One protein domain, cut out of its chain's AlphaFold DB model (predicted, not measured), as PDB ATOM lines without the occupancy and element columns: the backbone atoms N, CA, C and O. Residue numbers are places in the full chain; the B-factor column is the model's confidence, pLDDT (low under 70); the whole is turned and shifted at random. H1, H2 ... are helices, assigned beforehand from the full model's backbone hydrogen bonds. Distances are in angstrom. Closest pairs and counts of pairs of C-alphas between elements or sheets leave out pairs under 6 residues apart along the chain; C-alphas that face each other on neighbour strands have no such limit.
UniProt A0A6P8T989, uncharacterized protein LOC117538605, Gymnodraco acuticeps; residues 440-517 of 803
ATOM      1  N   MET A 440     -19.117 -42.288 -11.146       97.69
ATOM      2  CA  MET A 440     -20.131 -43.213 -11.652       97.69
ATOM      3  C   MET A 440     -19.707 -43.801 -13.008       97.69
ATOM      4  O   MET A 440     -19.196 -43.069 -13.858       97.69
ATOM      5  N   PRO A 441     -19.947 -45.102 -13.264       96.56
ATOM      6  CA  PRO A 441     -19.828 -45.649 -14.610       96.56
ATOM      7  C   PRO A 441     -20.935 -45.058 -15.502       96.56
ATOM      8  O   PRO A 441     -22.027 -44.775 -15.002       96.56
ATOM      9  N   PRO A 442     -20.711 -44.897 -16.816       96.31
ATOM     10  CA  PRO A 442     -21.746 -44.415 -17.722       96.31
ATOM     11  C   PRO A 442     -22.893 -45.430 -17.820       96.31
ATOM     12  O   PRO A 442     -22.663 -46.636 -17.903       96.31
ATOM     13  N   LEU A 443     -24.138 -44.950 -17.871       96.62
ATOM     14  CA  LEU A 443     -25.342 -45.802 -17.896       96.62
ATOM     15  C   LEU A 443     -25.463 -46.702 -19.138       96.62
ATOM     16  O   LEU A 443     -26.226 -47.666 -19.113       96.62
ATOM     17  N   SER A 444     -24.679 -46.450 -20.189       95.12
ATOM     18  CA  SER A 444     -24.518 -47.366 -21.327       95.12
ATOM     19  C   SER A 444     -23.840 -48.694 -20.960       95.12
ATOM     20  O   SER A 444     -23.977 -49.658 -21.697       95.12
ATOM     21  N   GLN A 445     -23.166 -48.792 -19.807       93.75
ATOM     22  CA  GLN A 445     -22.682 -50.063 -19.244       93.75
ATOM     23  C   GLN A 445     -23.775 -50.825 -18.465       93.75
ATOM     24  O   GLN A 445     -23.500 -51.841 -17.827       93.75
ATOM     25  N   GLY A 446     -25.018 -50.335 -18.496       95.75
ATOM     26  CA  GLY A 446     -26.156 -50.894 -17.780       95.75
ATOM     27  C   GLY A 446     -26.365 -50.287 -16.390       95.75
ATOM     28  O   GLY A 446     -25.464 -49.767 -15.726       95.75
ATOM     29  N   GLY A 447     -27.601 -50.389 -15.912       96.62
ATOM     30  CA  GLY A 447     -28.037 -49.849 -14.629       96.62
ATOM     31  C   GLY A 447     -27.520 -50.617 -13.408       96.62
ATOM     32  O   GLY A 447     -27.514 -50.082 -12.300       96.62
ATOM     33  N   ALA A 448     -27.077 -51.867 -13.570       95.81
ATOM     34  CA  ALA A 448     -26.582 -52.674 -12.456       95.81
ATOM     35  C   ALA A 448     -25.177 -52.265 -11.966       95.81
ATOM     36  O   ALA A 448     -25.059 -52.018 -10.760       95.81
ATOM     37  N   PRO A 449     -24.154 -52.089 -12.833       96.00
ATOM     38  CA  PRO A 449     -22.877 -51.497 -12.432       96.00
ATOM     39  C   PRO A 449     -23.048 -50.092 -11.850       96.00
ATOM     40  O   PRO A 449     -22.440 -49.776 -10.831       96.00
ATOM     41  N   TRP A 450     -23.950 -49.281 -12.421       97.44
ATOM     42  CA  TRP A 450     -24.287 -47.956 -11.891       97.44
ATOM     43  C   TRP A 450     -24.805 -48.032 -10.448       97.44
ATOM     44  O   TRP A 450     -24.237 -47.415  -9.551       97.44
ATOM     45  N   ILE A 451     -25.822 -48.854 -10.174       97.56
ATOM     46  CA  ILE A 451     -26.377 -49.018  -8.818       97.56
ATOM     47  C   ILE A 451     -25.358 -49.627  -7.841       97.56
ATOM     48  O   ILE A 451     -25.364 -49.284  -6.653       97.56
ATOM     49  N   ARG A 452     -24.451 -50.492  -8.313       95.94
ATOM     50  CA  ARG A 452     -23.327 -50.985  -7.509       95.94
ATOM     51  C   ARG A 452     -22.388 -49.845  -7.107       95.94
ATOM     52  O   ARG A 452     -22.103 -49.704  -5.922       95.94
ATOM     53  N   SER A 453     -21.947 -49.013  -8.050       96.44
ATOM     54  CA  SER A 453     -21.080 -47.868  -7.741       96.44
ATOM     55  C   SER A 453     -21.784 -46.850  -6.846       96.44
ATOM     56  O   SER A 453     -21.197 -46.420  -5.860       96.44
ATOM     57  N   PHE A 454     -23.068 -46.558  -7.090       97.19
ATOM     58  CA  PHE A 454     -23.871 -45.675  -6.236       97.19
ATOM     59  C   PHE A 454     -23.892 -46.160  -4.778       97.19
ATOM     60  O   PHE A 454     -23.590 -45.407  -3.855       97.19
ATOM     61  N   THR A 455     -24.203 -47.443  -4.562       95.94
ATOM     62  CA  THR A 455     -24.261 -48.030  -3.211       95.94
ATOM     63  C   THR A 455     -22.886 -48.219  -2.565       95.94
ATOM     64  O   THR A 455     -22.799 -48.210  -1.339       95.94
ATOM     65  N   SER A 456     -21.816 -48.345  -3.358       96.19
ATOM     66  CA  SER A 456     -20.435 -48.434  -2.867       96.19
ATOM     67  C   SER A 456     -19.845 -47.071  -2.489       96.19
ATOM     68  O   SER A 456     -19.146 -46.982  -1.484       96.19
ATOM     69  N   LEU A 457     -20.118 -46.015  -3.262       95.81
ATOM     70  CA  LEU A 457     -19.680 -44.643  -2.973       95.81
ATOM     71  C   LEU A 457     -20.493 -44.034  -1.820       95.81
ATOM     72  O   LEU A 457     -19.935 -43.374  -0.951       95.81
ATOM     73  N   GLY A 458     -21.795 -44.332  -1.758       93.50
ATOM     74  CA  GLY A 458     -22.669 -43.995  -0.630       93.50
ATOM     75  C   GLY A 458     -22.506 -44.880   0.613       93.50
ATOM     76  O   GLY A 458     -23.322 -44.793   1.534       93.50
ATOM     77  N   ALA A 459     -21.511 -45.772   0.668       93.75
ATOM     78  CA  ALA A 459     -21.349 -46.699   1.786       93.75
ATOM     79  C   ALA A 459     -21.014 -45.954   3.094       93.75
ATOM     80  O   ALA A 459     -20.081 -45.160   3.166       93.75
ATOM     81  N   GLY A 460     -21.797 -46.204   4.149       88.94
ATOM     82  CA  GLY A 460     -21.677 -45.517   5.446       88.94
ATOM     83  C   GLY A 460     -22.324 -44.124   5.502       88.94
ATOM     84  O   GLY A 460     -22.647 -43.656   6.596       88.94
ATOM     85  N   GLN A 461     -22.585 -43.510   4.346       90.31
ATOM     86  CA  GLN A 461     -23.284 -42.234   4.213       90.31
ATOM     87  C   GLN A 461     -24.805 -42.399   4.357       90.31
ATOM     88  O   GLN A 461     -25.375 -43.477   4.173       90.31
ATOM     89  N   ALA A 462     -25.488 -41.300   4.675       89.12
ATOM     90  CA  ALA A 462     -26.944 -41.237   4.756       89.12
ATOM     91  C   ALA A 462     -27.540 -40.431   3.598       89.12
ATOM     92  O   ALA A 462     -28.153 -39.392   3.819       89.12
ATOM     93  N   LEU A 463     -27.354 -40.941   2.380       92.56
ATOM     94  CA  LEU A 463     -27.956 -40.383   1.171       92.56
ATOM     95  C   LEU A 463     -29.492 -40.372   1.256       92.56
ATOM     96  O   LEU A 463     -30.112 -41.304   1.788       92.56
ATOM     97  N   CYS A 464     -30.099 -39.351   0.663       94.88
ATOM     98  CA  CYS A 464     -31.539 -39.191   0.503       94.88
ATOM     99  C   CYS A 464     -31.943 -39.168  -0.982       94.88
ATOM    100  O   CYS A 464     -31.110 -39.184  -1.891       94.88
ATOM    101  N   LEU A 465     -33.251 -39.173  -1.245       96.12
ATOM    102  CA  LEU A 465     -33.807 -39.212  -2.599       96.12
ATOM    103  C   LEU A 465     -33.350 -38.021  -3.458       96.12
ATOM    104  O   LEU A 465     -33.139 -38.191  -4.656       96.12
ATOM    105  N   GLY A 466     -33.124 -36.850  -2.854       95.00
ATOM    106  CA  GLY A 466     -32.540 -35.686  -3.524       95.00
ATOM    107  C   GLY A 466     -31.127 -35.934  -4.067       95.00
ATOM    108  O   GLY A 466     -30.843 -35.556  -5.202       95.00
ATOM    109  N   ASP A 467     -30.267 -36.623  -3.309       95.75
ATOM    110  CA  ASP A 467     -28.906 -36.965  -3.750       95.75
ATOM    111  C   ASP A 467     -28.944 -37.954  -4.930       95.75
ATOM    112  O   ASP A 467     -28.229 -37.781  -5.918       95.75
ATOM    113  N   PHE A 468     -29.837 -38.953  -4.878       97.19
ATOM    114  CA  PHE A 468     -30.066 -39.884  -5.993       97.19
ATOM    115  C   PHE A 468     -30.594 -39.164  -7.240       97.19
ATOM    116  O   PHE A 468     -30.046 -39.346  -8.326       97.19
ATOM    117  N   ARG A 469     -31.624 -38.316  -7.087       97.31
ATOM    118  CA  ARG A 469     -32.182 -37.483  -8.166       97.31
ATOM    119  C   ARG A 469     -31.108 -36.621  -8.816       97.31
ATOM    120  O   ARG A 469     -31.085 -36.510 -10.037       97.31
ATOM    121  N   ARG A 470     -30.205 -36.042  -8.018       95.88
ATOM    122  CA  ARG A 470     -29.098 -35.224  -8.517       95.88
ATOM    123  C   ARG A 470     -28.071 -36.058  -9.284       95.88
ATOM    124  O   ARG A 470     -27.785 -35.734 -10.430       95.88
ATOM    125  N   ILE A 471     -27.554 -37.133  -8.686       97.00
ATOM    126  CA  ILE A 471     -26.511 -37.965  -9.308       97.00
ATOM    127  C   ILE A 471     -27.038 -38.664 -10.572       97.00
ATOM    128  O   ILE A 471     -26.312 -38.744 -11.555       97.00
ATOM    129  N   LEU A 472     -28.296 -39.123 -10.594       97.69
ATOM    130  CA  LEU A 472     -28.906 -39.689 -11.803       97.69
ATOM    131  C   LEU A 472     -29.298 -38.604 -12.820       97.69
ATOM    132  O   LEU A 472     -29.151 -38.811 -14.022       97.69
ATOM    133  N   GLY A 473     -29.776 -37.441 -12.374       97.19
ATOM    134  CA  GLY A 473     -30.140 -36.316 -13.241       97.19
ATOM    135  C   GLY A 473     -28.956 -35.686 -13.977       97.19
ATOM    136  O   GLY A 473     -29.131 -35.203 -15.090       97.19
ATOM    137  N   ASP A 474     -27.749 -35.771 -13.412       96.38
ATOM    138  CA  ASP A 474     -26.503 -35.312 -14.041       96.38
ATOM    139  C   ASP A 474     -25.971 -36.260 -15.149       96.38
ATOM    140  O   ASP A 474     -24.925 -35.973 -15.728       96.38
ATOM    141  N   GLN A 475     -26.640 -37.392 -15.442       96.69
ATOM    142  CA  GLN A 475     -26.053 -38.523 -16.193       96.69
ATOM    143  C   GLN A 475     -26.665 -38.933 -17.566       96.69
ATOM    144  O   GLN A 475     -25.953 -39.559 -18.343       96.69
ATOM    145  N   THR A 476     -27.901 -38.676 -18.019       97.50
ATOM    146  CA  THR A 476     -29.135 -38.182 -17.379       97.50
ATOM    147  C   THR A 476     -29.816 -37.126 -18.279       97.50
ATOM    148  O   THR A 476     -29.237 -36.083 -18.563       97.50
ATOM    149  N   ASN A 477     -31.045 -37.373 -18.750       97.38
ATOM    150  CA  ASN A 477     -31.996 -36.354 -19.179       97.38
ATOM    151  C   ASN A 477     -33.226 -36.442 -18.255       97.38
ATOM    152  O   ASN A 477     -33.521 -37.495 -17.685       97.38
ATOM    153  N   ALA A 478     -33.958 -35.337 -18.105       96.69
ATOM    154  CA  ALA A 478     -35.046 -35.247 -17.131       96.69
ATOM    155  C   ALA A 478     -36.211 -36.229 -17.389       96.69
ATOM    156  O   ALA A 478     -36.893 -36.621 -16.444       96.69
ATOM    157  N   PHE A 479     -36.426 -36.649 -18.641       97.88
ATOM    158  CA  PHE A 479     -37.466 -37.618 -19.001       97.88
ATOM    159  C   PHE A 479     -37.107 -39.035 -18.531       97.88
ATOM    160  O   PHE A 479     -37.947 -39.730 -17.965       97.88
ATOM    161  N   ASP A 480     -35.850 -39.445 -18.696       98.19
ATOM    162  CA  ASP A 480     -35.374 -40.750 -18.238       98.19
ATOM    163  C   ASP A 480     -35.300 -40.843 -16.708       98.19
ATOM    164  O   ASP A 480     -35.632 -41.891 -16.150       98.19
ATOM    165  N   LEU A 481     -34.937 -39.748 -16.028       98.00
ATOM    166  CA  LEU A 481     -35.039 -39.644 -14.570       98.00
ATOM    167  C   LEU A 481     -36.496 -39.807 -14.105       98.00
ATOM    168  O   LEU A 481     -36.766 -40.653 -13.253       98.00
ATOM    169  N   ALA A 482     -37.435 -39.057 -14.694       98.00
ATOM    170  CA  ALA A 482     -38.856 -39.174 -14.369       98.00
ATOM    171  C   ALA A 482     -39.380 -40.601 -14.614       98.00
ATOM    172  O   ALA A 482     -40.046 -41.168 -13.756       98.00
ATOM    173  N   GLU A 483     -39.006 -41.239 -15.726       98.19
ATOM    174  CA  GLU A 483     -39.393 -42.621 -16.035       98.19
ATOM    175  C   GLU A 483     -38.886 -43.641 -14.996       98.19
ATOM    176  O   GLU A 483     -39.595 -44.596 -14.665       98.19
ATOM    177  N   VAL A 484     -37.687 -43.440 -14.441       98.38
ATOM    178  CA  VAL A 484     -37.165 -44.245 -13.321       98.38
ATOM    179  C   VAL A 484     -37.967 -43.999 -12.043       98.38
ATOM    180  O   VAL A 484     -38.358 -44.956 -11.373       98.38
ATOM    181  N   GLU A 485     -38.249 -42.740 -11.712       98.25
ATOM    182  CA  GLU A 485     -39.019 -42.382 -10.517       98.25
ATOM    183  C   GLU A 485     -40.454 -42.915 -10.553       98.25
ATOM    184  O   GLU A 485     -40.965 -43.414  -9.547       98.25
ATOM    185  N   ARG A 486     -41.083 -42.873 -11.729       98.31
ATOM    186  CA  ARG A 486     -42.418 -43.407 -12.011       98.31
ATOM    187  C   ARG A 486     -42.480 -44.909 -11.747       98.31
ATOM    188  O   ARG A 486     -43.355 -45.389 -11.028       98.31
ATOM    189  N   ARG A 487     -41.490 -45.653 -12.258       98.06
ATOM    190  CA  ARG A 487     -41.329 -47.105 -12.041       98.06
ATOM    191  C   ARG A 487     -41.021 -47.458 -10.583       98.06
ATOM    192  O   ARG A 487     -41.493 -48.480 -10.098       98.06
ATOM    193  N   ALA A 488     -40.252 -46.624  -9.884       98.00
ATOM    194  CA  ALA A 488     -39.909 -46.815  -8.473       98.00
ATOM    195  C   ALA A 488     -40.986 -46.305  -7.490       98.00
ATOM    196  O   ALA A 488     -40.867 -46.528  -6.281       98.00
ATOM    197  N   GLN A 489     -42.026 -45.627  -7.991       97.88
ATOM    198  CA  GLN A 489     -43.054 -44.939  -7.202       97.88
ATOM    199  C   GLN A 489     -42.438 -43.918  -6.225       97.88
ATOM    200  O   GLN A 489     -42.711 -43.936  -5.018       97.88
ATOM    201  N   THR A 490     -41.551 -43.055  -6.735       97.81
ATOM    202  CA  THR A 490     -40.826 -42.036  -5.952       97.81
ATOM    203  C   THR A 490     -41.121 -40.590  -6.337       97.81
ATOM    204  O   THR A 490     -40.850 -39.725  -5.513       97.81
ATOM    205  N   GLU A 491     -41.737 -40.323  -7.495       96.69
ATOM    206  CA  GLU A 491     -42.034 -38.968  -8.012       96.69
ATOM    207  C   GLU A 491     -42.606 -38.026  -6.934       96.69
ATOM    208  O   GLU A 491     -42.075 -36.946  -6.684       96.69
ATOM    209  N   THR A 492     -43.644 -38.474  -6.223       96.56
ATOM    210  CA  THR A 492     -44.366 -37.701  -5.195       96.56
ATOM    211  C   THR A 492     -43.667 -37.633  -3.833       96.56
ATOM    212  O   THR A 492     -44.175 -36.990  -2.914       96.56
ATOM    213  N   ARG A 493     -42.516 -38.296  -3.660       96.00
ATOM    214  CA  ARG A 493     -41.760 -38.296  -2.400       96.00
ATOM    215  C   ARG A 493     -40.837 -37.079  -2.326       96.00
ATOM    216  O   ARG A 493     -40.218 -36.686  -3.316       96.00
ATOM    217  N   VAL A 494     -40.717 -36.505  -1.131       94.06
ATOM    218  CA  VAL A 494     -39.855 -35.341  -0.870       94.06
ATOM    219  C   VAL A 494     -38.365 -35.722  -0.917       94.06
ATOM    220  O   VAL A 494     -38.006 -36.892  -0.760       94.06
ATOM    221  N   ASN A 495     -37.485 -34.751  -1.171       93.00
ATOM    222  CA  ASN A 495     -36.056 -34.999  -1.416       93.00
ATOM    223  C   ASN A 495     -35.314 -35.520  -0.175       93.00
ATOM    224  O   ASN A 495     -34.318 -36.227  -0.299       93.00
ATOM    225  N   GLU A 496     -35.829 -35.198   1.006       92.06
ATOM    226  CA  GLU A 496     -35.295 -35.489   2.335       92.06
ATOM    227  C   GLU A 496     -35.530 -36.955   2.758       92.06
ATOM    228  O   GLU A 496     -35.076 -37.380   3.821       92.06
ATOM    229  N   VAL A 497     -36.249 -37.748   1.950       93.38
ATOM    230  CA  VAL A 497     -36.500 -39.169   2.230       93.38
ATOM    231  C   VAL A 497     -35.199 -39.961   2.116       93.38
ATOM    232  O   VAL A 497     -34.668 -40.151   1.022       93.38
ATOM    233  N   GLN A 498     -34.715 -40.475   3.248       92.56
ATOM    234  CA  GLN A 498     -33.507 -41.298   3.313       92.56
ATOM    235  C   GLN A 498     -33.614 -42.553   2.433       92.56
ATOM    236  O   GLN A 498     -34.623 -43.267   2.442       92.56
ATOM    237  N   LEU A 499     -32.529 -42.872   1.725       95.06
ATOM    238  CA  LEU A 499     -32.399 -44.070   0.900       95.06
ATOM    239  C   LEU A 499     -32.249 -45.324   1.772       95.06
ATOM    240  O   LEU A 499     -31.165 -45.856   2.006       95.06
ATOM    241  N   THR A 500     -33.381 -45.813   2.273       95.25
ATOM    242  CA  THR A 500     -33.474 -47.129   2.915       95.25
ATOM    243  C   THR A 500     -33.136 -48.246   1.923       95.25
ATOM    244  O   THR A 500     -33.334 -48.105   0.717       95.25
ATOM    245  N   THR A 501     -32.696 -49.411   2.409       94.50
ATOM    246  CA  THR A 501     -32.383 -50.578   1.558       94.50
ATOM    247  C   THR A 501     -33.564 -51.018   0.677       94.50
ATOM    248  O   THR A 501     -33.361 -51.495  -0.439       94.50
ATOM    249  N   ALA A 502     -34.803 -50.820   1.141       96.06
ATOM    250  CA  ALA A 502     -36.003 -51.067   0.342       96.06
ATOM    251  C   ALA A 502     -36.140 -50.058  -0.813       96.06
ATOM    252  O   ALA A 502     -36.370 -50.460  -1.950       96.06
ATOM    253  N   LEU A 503     -35.926 -48.764  -0.545       96.56
ATOM    254  CA  LEU A 503     -35.986 -47.702  -1.553       96.56
ATOM    255  C   LEU A 503     -34.850 -47.815  -2.584       96.56
ATOM    256  O   LEU A 503     -35.095 -47.686  -3.780       96.56
ATOM    257  N   ILE A 504     -33.633 -48.156  -2.145       96.62
ATOM    258  CA  ILE A 504     -32.497 -48.467  -3.030       96.62
ATOM    259  C   ILE A 504     -32.816 -49.670  -3.930       96.62
ATOM    260  O   ILE A 504     -32.474 -49.656  -5.108       96.62
ATOM    261  N   THR A 505     -33.504 -50.695  -3.413       95.38
ATOM    262  CA  THR A 505     -33.952 -51.838  -4.227       95.38
ATOM    263  C   THR A 505     -35.030 -51.429  -5.244       95.38
ATOM    264  O   THR A 505     -34.945 -51.836  -6.399       95.38
ATOM    265  N   GLN A 506     -36.004 -50.588  -4.864       97.25
ATOM    266  CA  GLN A 506     -37.039 -50.065  -5.775       97.25
ATOM    267  C   GLN A 506     -36.425 -49.244  -6.923       97.25
ATOM    268  O   GLN A 506     -36.627 -49.569  -8.094       97.25
ATOM    269  N   LEU A 507     -35.612 -48.238  -6.587       97.81
ATOM    270  CA  LEU A 507     -34.890 -47.402  -7.549       97.81
ATOM    271  C   LEU A 507     -33.922 -48.232  -8.404       97.81
ATOM    272  O   LEU A 507     -33.886 -48.085  -9.621       97.81
ATOM    273  N   GLY A 508     -33.177 -49.149  -7.786       96.81
ATOM    274  CA  GLY A 508     -32.213 -49.991  -8.486       96.81
ATOM    275  C   GLY A 508     -32.850 -50.966  -9.472       96.81
ATOM    276  O   GLY A 508     -32.278 -51.218 -10.528       96.81
ATOM    277  N   ASN A 509     -34.051 -51.466  -9.182       96.25
ATOM    278  CA  ASN A 509     -34.820 -52.245 -10.146       96.25
ATOM    279  C   ASN A 509     -35.302 -51.358 -11.304       96.25
ATOM    280  O   ASN A 509     -35.062 -51.705 -12.455       96.25
ATOM    281  N   ALA A 510     -35.878 -50.184 -11.021       97.94
ATOM    282  CA  ALA A 510     -36.317 -49.242 -12.053       97.94
ATOM    283  C   ALA A 510     -35.182 -48.816 -13.009       97.94
ATOM    284  O   ALA A 510     -35.376 -48.817 -14.226       97.94
ATOM    285  N   VAL A 511     -33.990 -48.528 -12.469       98.06
ATOM    286  CA  VAL A 511     -32.771 -48.205 -13.233       98.06
ATOM    287  C   VAL A 511     -32.320 -49.390 -14.099       98.06
ATOM    288  O   VAL A 511     -32.066 -49.197 -15.286       98.06
ATOM    289  N   ARG A 512     -32.305 -50.627 -13.578       96.50
ATOM    290  CA  ARG A 512     -31.986 -51.836 -14.375       96.50
ATOM    291  C   ARG A 512     -33.007 -52.117 -15.483       96.50
ATOM    292  O   ARG A 512     -32.618 -52.544 -16.561       96.50
ATOM    293  N   THR A 513     -34.298 -51.863 -15.261       95.81
ATOM    294  CA  THR A 513     -35.335 -52.015 -16.304       95.81
ATOM    295  C   THR A 513     -35.308 -50.873 -17.333       95.81
ATOM    296  O   THR A 513     -35.937 -50.978 -18.385       95.81
ATOM    297  N   LYS A 514     -34.644 -49.745 -17.038       97.25
ATOM    298  CA  LYS A 514     -34.492 -48.607 -17.962       97.25
ATOM    299  C   LYS A 514     -33.213 -48.716 -18.799       97.25
ATOM    300  O   LYS A 514     -33.273 -48.469 -19.999       97.25
ATOM    301  N   TRP A 515     -32.112 -49.143 -18.183       97.31
ATOM    302  CA  TRP A 515     -30.845 -49.478 -18.836       97.31
ATOM    303  C   TRP A 515     -30.468 -50.926 -18.480       97.31
ATOM    304  O   TRP A 515     -29.758 -51.147 -17.493       97.31
ATOM    305  N   PRO A 516     -30.974 -51.933 -19.215       95.31
ATOM    306  CA  PRO A 516     -30.539 -53.314 -19.027       95.31
ATOM    307  C   PRO A 516     -29.060 -53.461 -19.406       95.31
ATOM    308  O   PRO A 516     -28.554 -52.733 -20.257       95.31
ATOM    309  N   THR A 517     -28.358 -54.408 -18.785       93.31
ATOM    310  CA  THR A 517     -26.988 -54.752 -19.190       93.31
ATOM    311  C   THR A 517     -27.029 -55.478 -20.538       93.31
ATOM    312  O   THR A 517     -27.696 -56.507 -20.657       93.31
TER     313      THR A 517
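AT A GLANCE: This is residues 440 to 517 of the 803 residues of the protein "uncharacterized protein LOC117538605" of Gymnodraco acuticeps (UniProt A0A6P8T989). Four helices stand in a four-cornered cluster, in the order H1, H4, H3, H2 round it; H4 has H1 on one side and H3, crossing it steeply, on the other. The printed part has 78 residues with four named helices, H1 to H4 along the chain, and no named strand: all helix. It is compact, with a radius of gyration of the C-alphas of 11.2 A and spans of 28 by 26 by 21 A.

IN THESE COORDINATES: H1, residues 447 to 457, begins at C-alpha 447 (-28.037, -49.849, -14.629) and is 15.3 A long. H2 is residues 465 to 473, 11.6 A, and H3 residues 478 to 488, 15.2 A. H4, residues 501 to 514, 19.7 A, ends at C-alpha 514 (-34.492, -48.607, -17.962).

HOW THE PARTS SIT: H1 touches residues 508 to 514 of H4, opposite ways at a shallow tilt of 34 degrees, only just short of steep; the closest C-alphas, of Gly 447 and Arg 512, are 4.4 A apart. H2 and H3, a helical hairpin, only just touch, with 3 pairs of C-alphas within 8 A, the closest those of Gly 473 and Leu 481, 6.1 A. H3 touches H4 at a steep tilt of 54 degrees, with the closest C-alphas, of Ala 488 and Gln 506, 5.1 A apart. H2 and H4 are near each other; H1 and H3 are apart. In H1, H2, H3 and H4 every O i to N i+4 pair is within hydrogen-bond range.

THE WHOLE: The C-alphas farthest apart, of Gly 460 and Phe 479, are 30.2 A apart. The link from H3 to H4, residues 489 to 500, is long. The printed part has no cut, and no printed residue is under 70 in pLDDT.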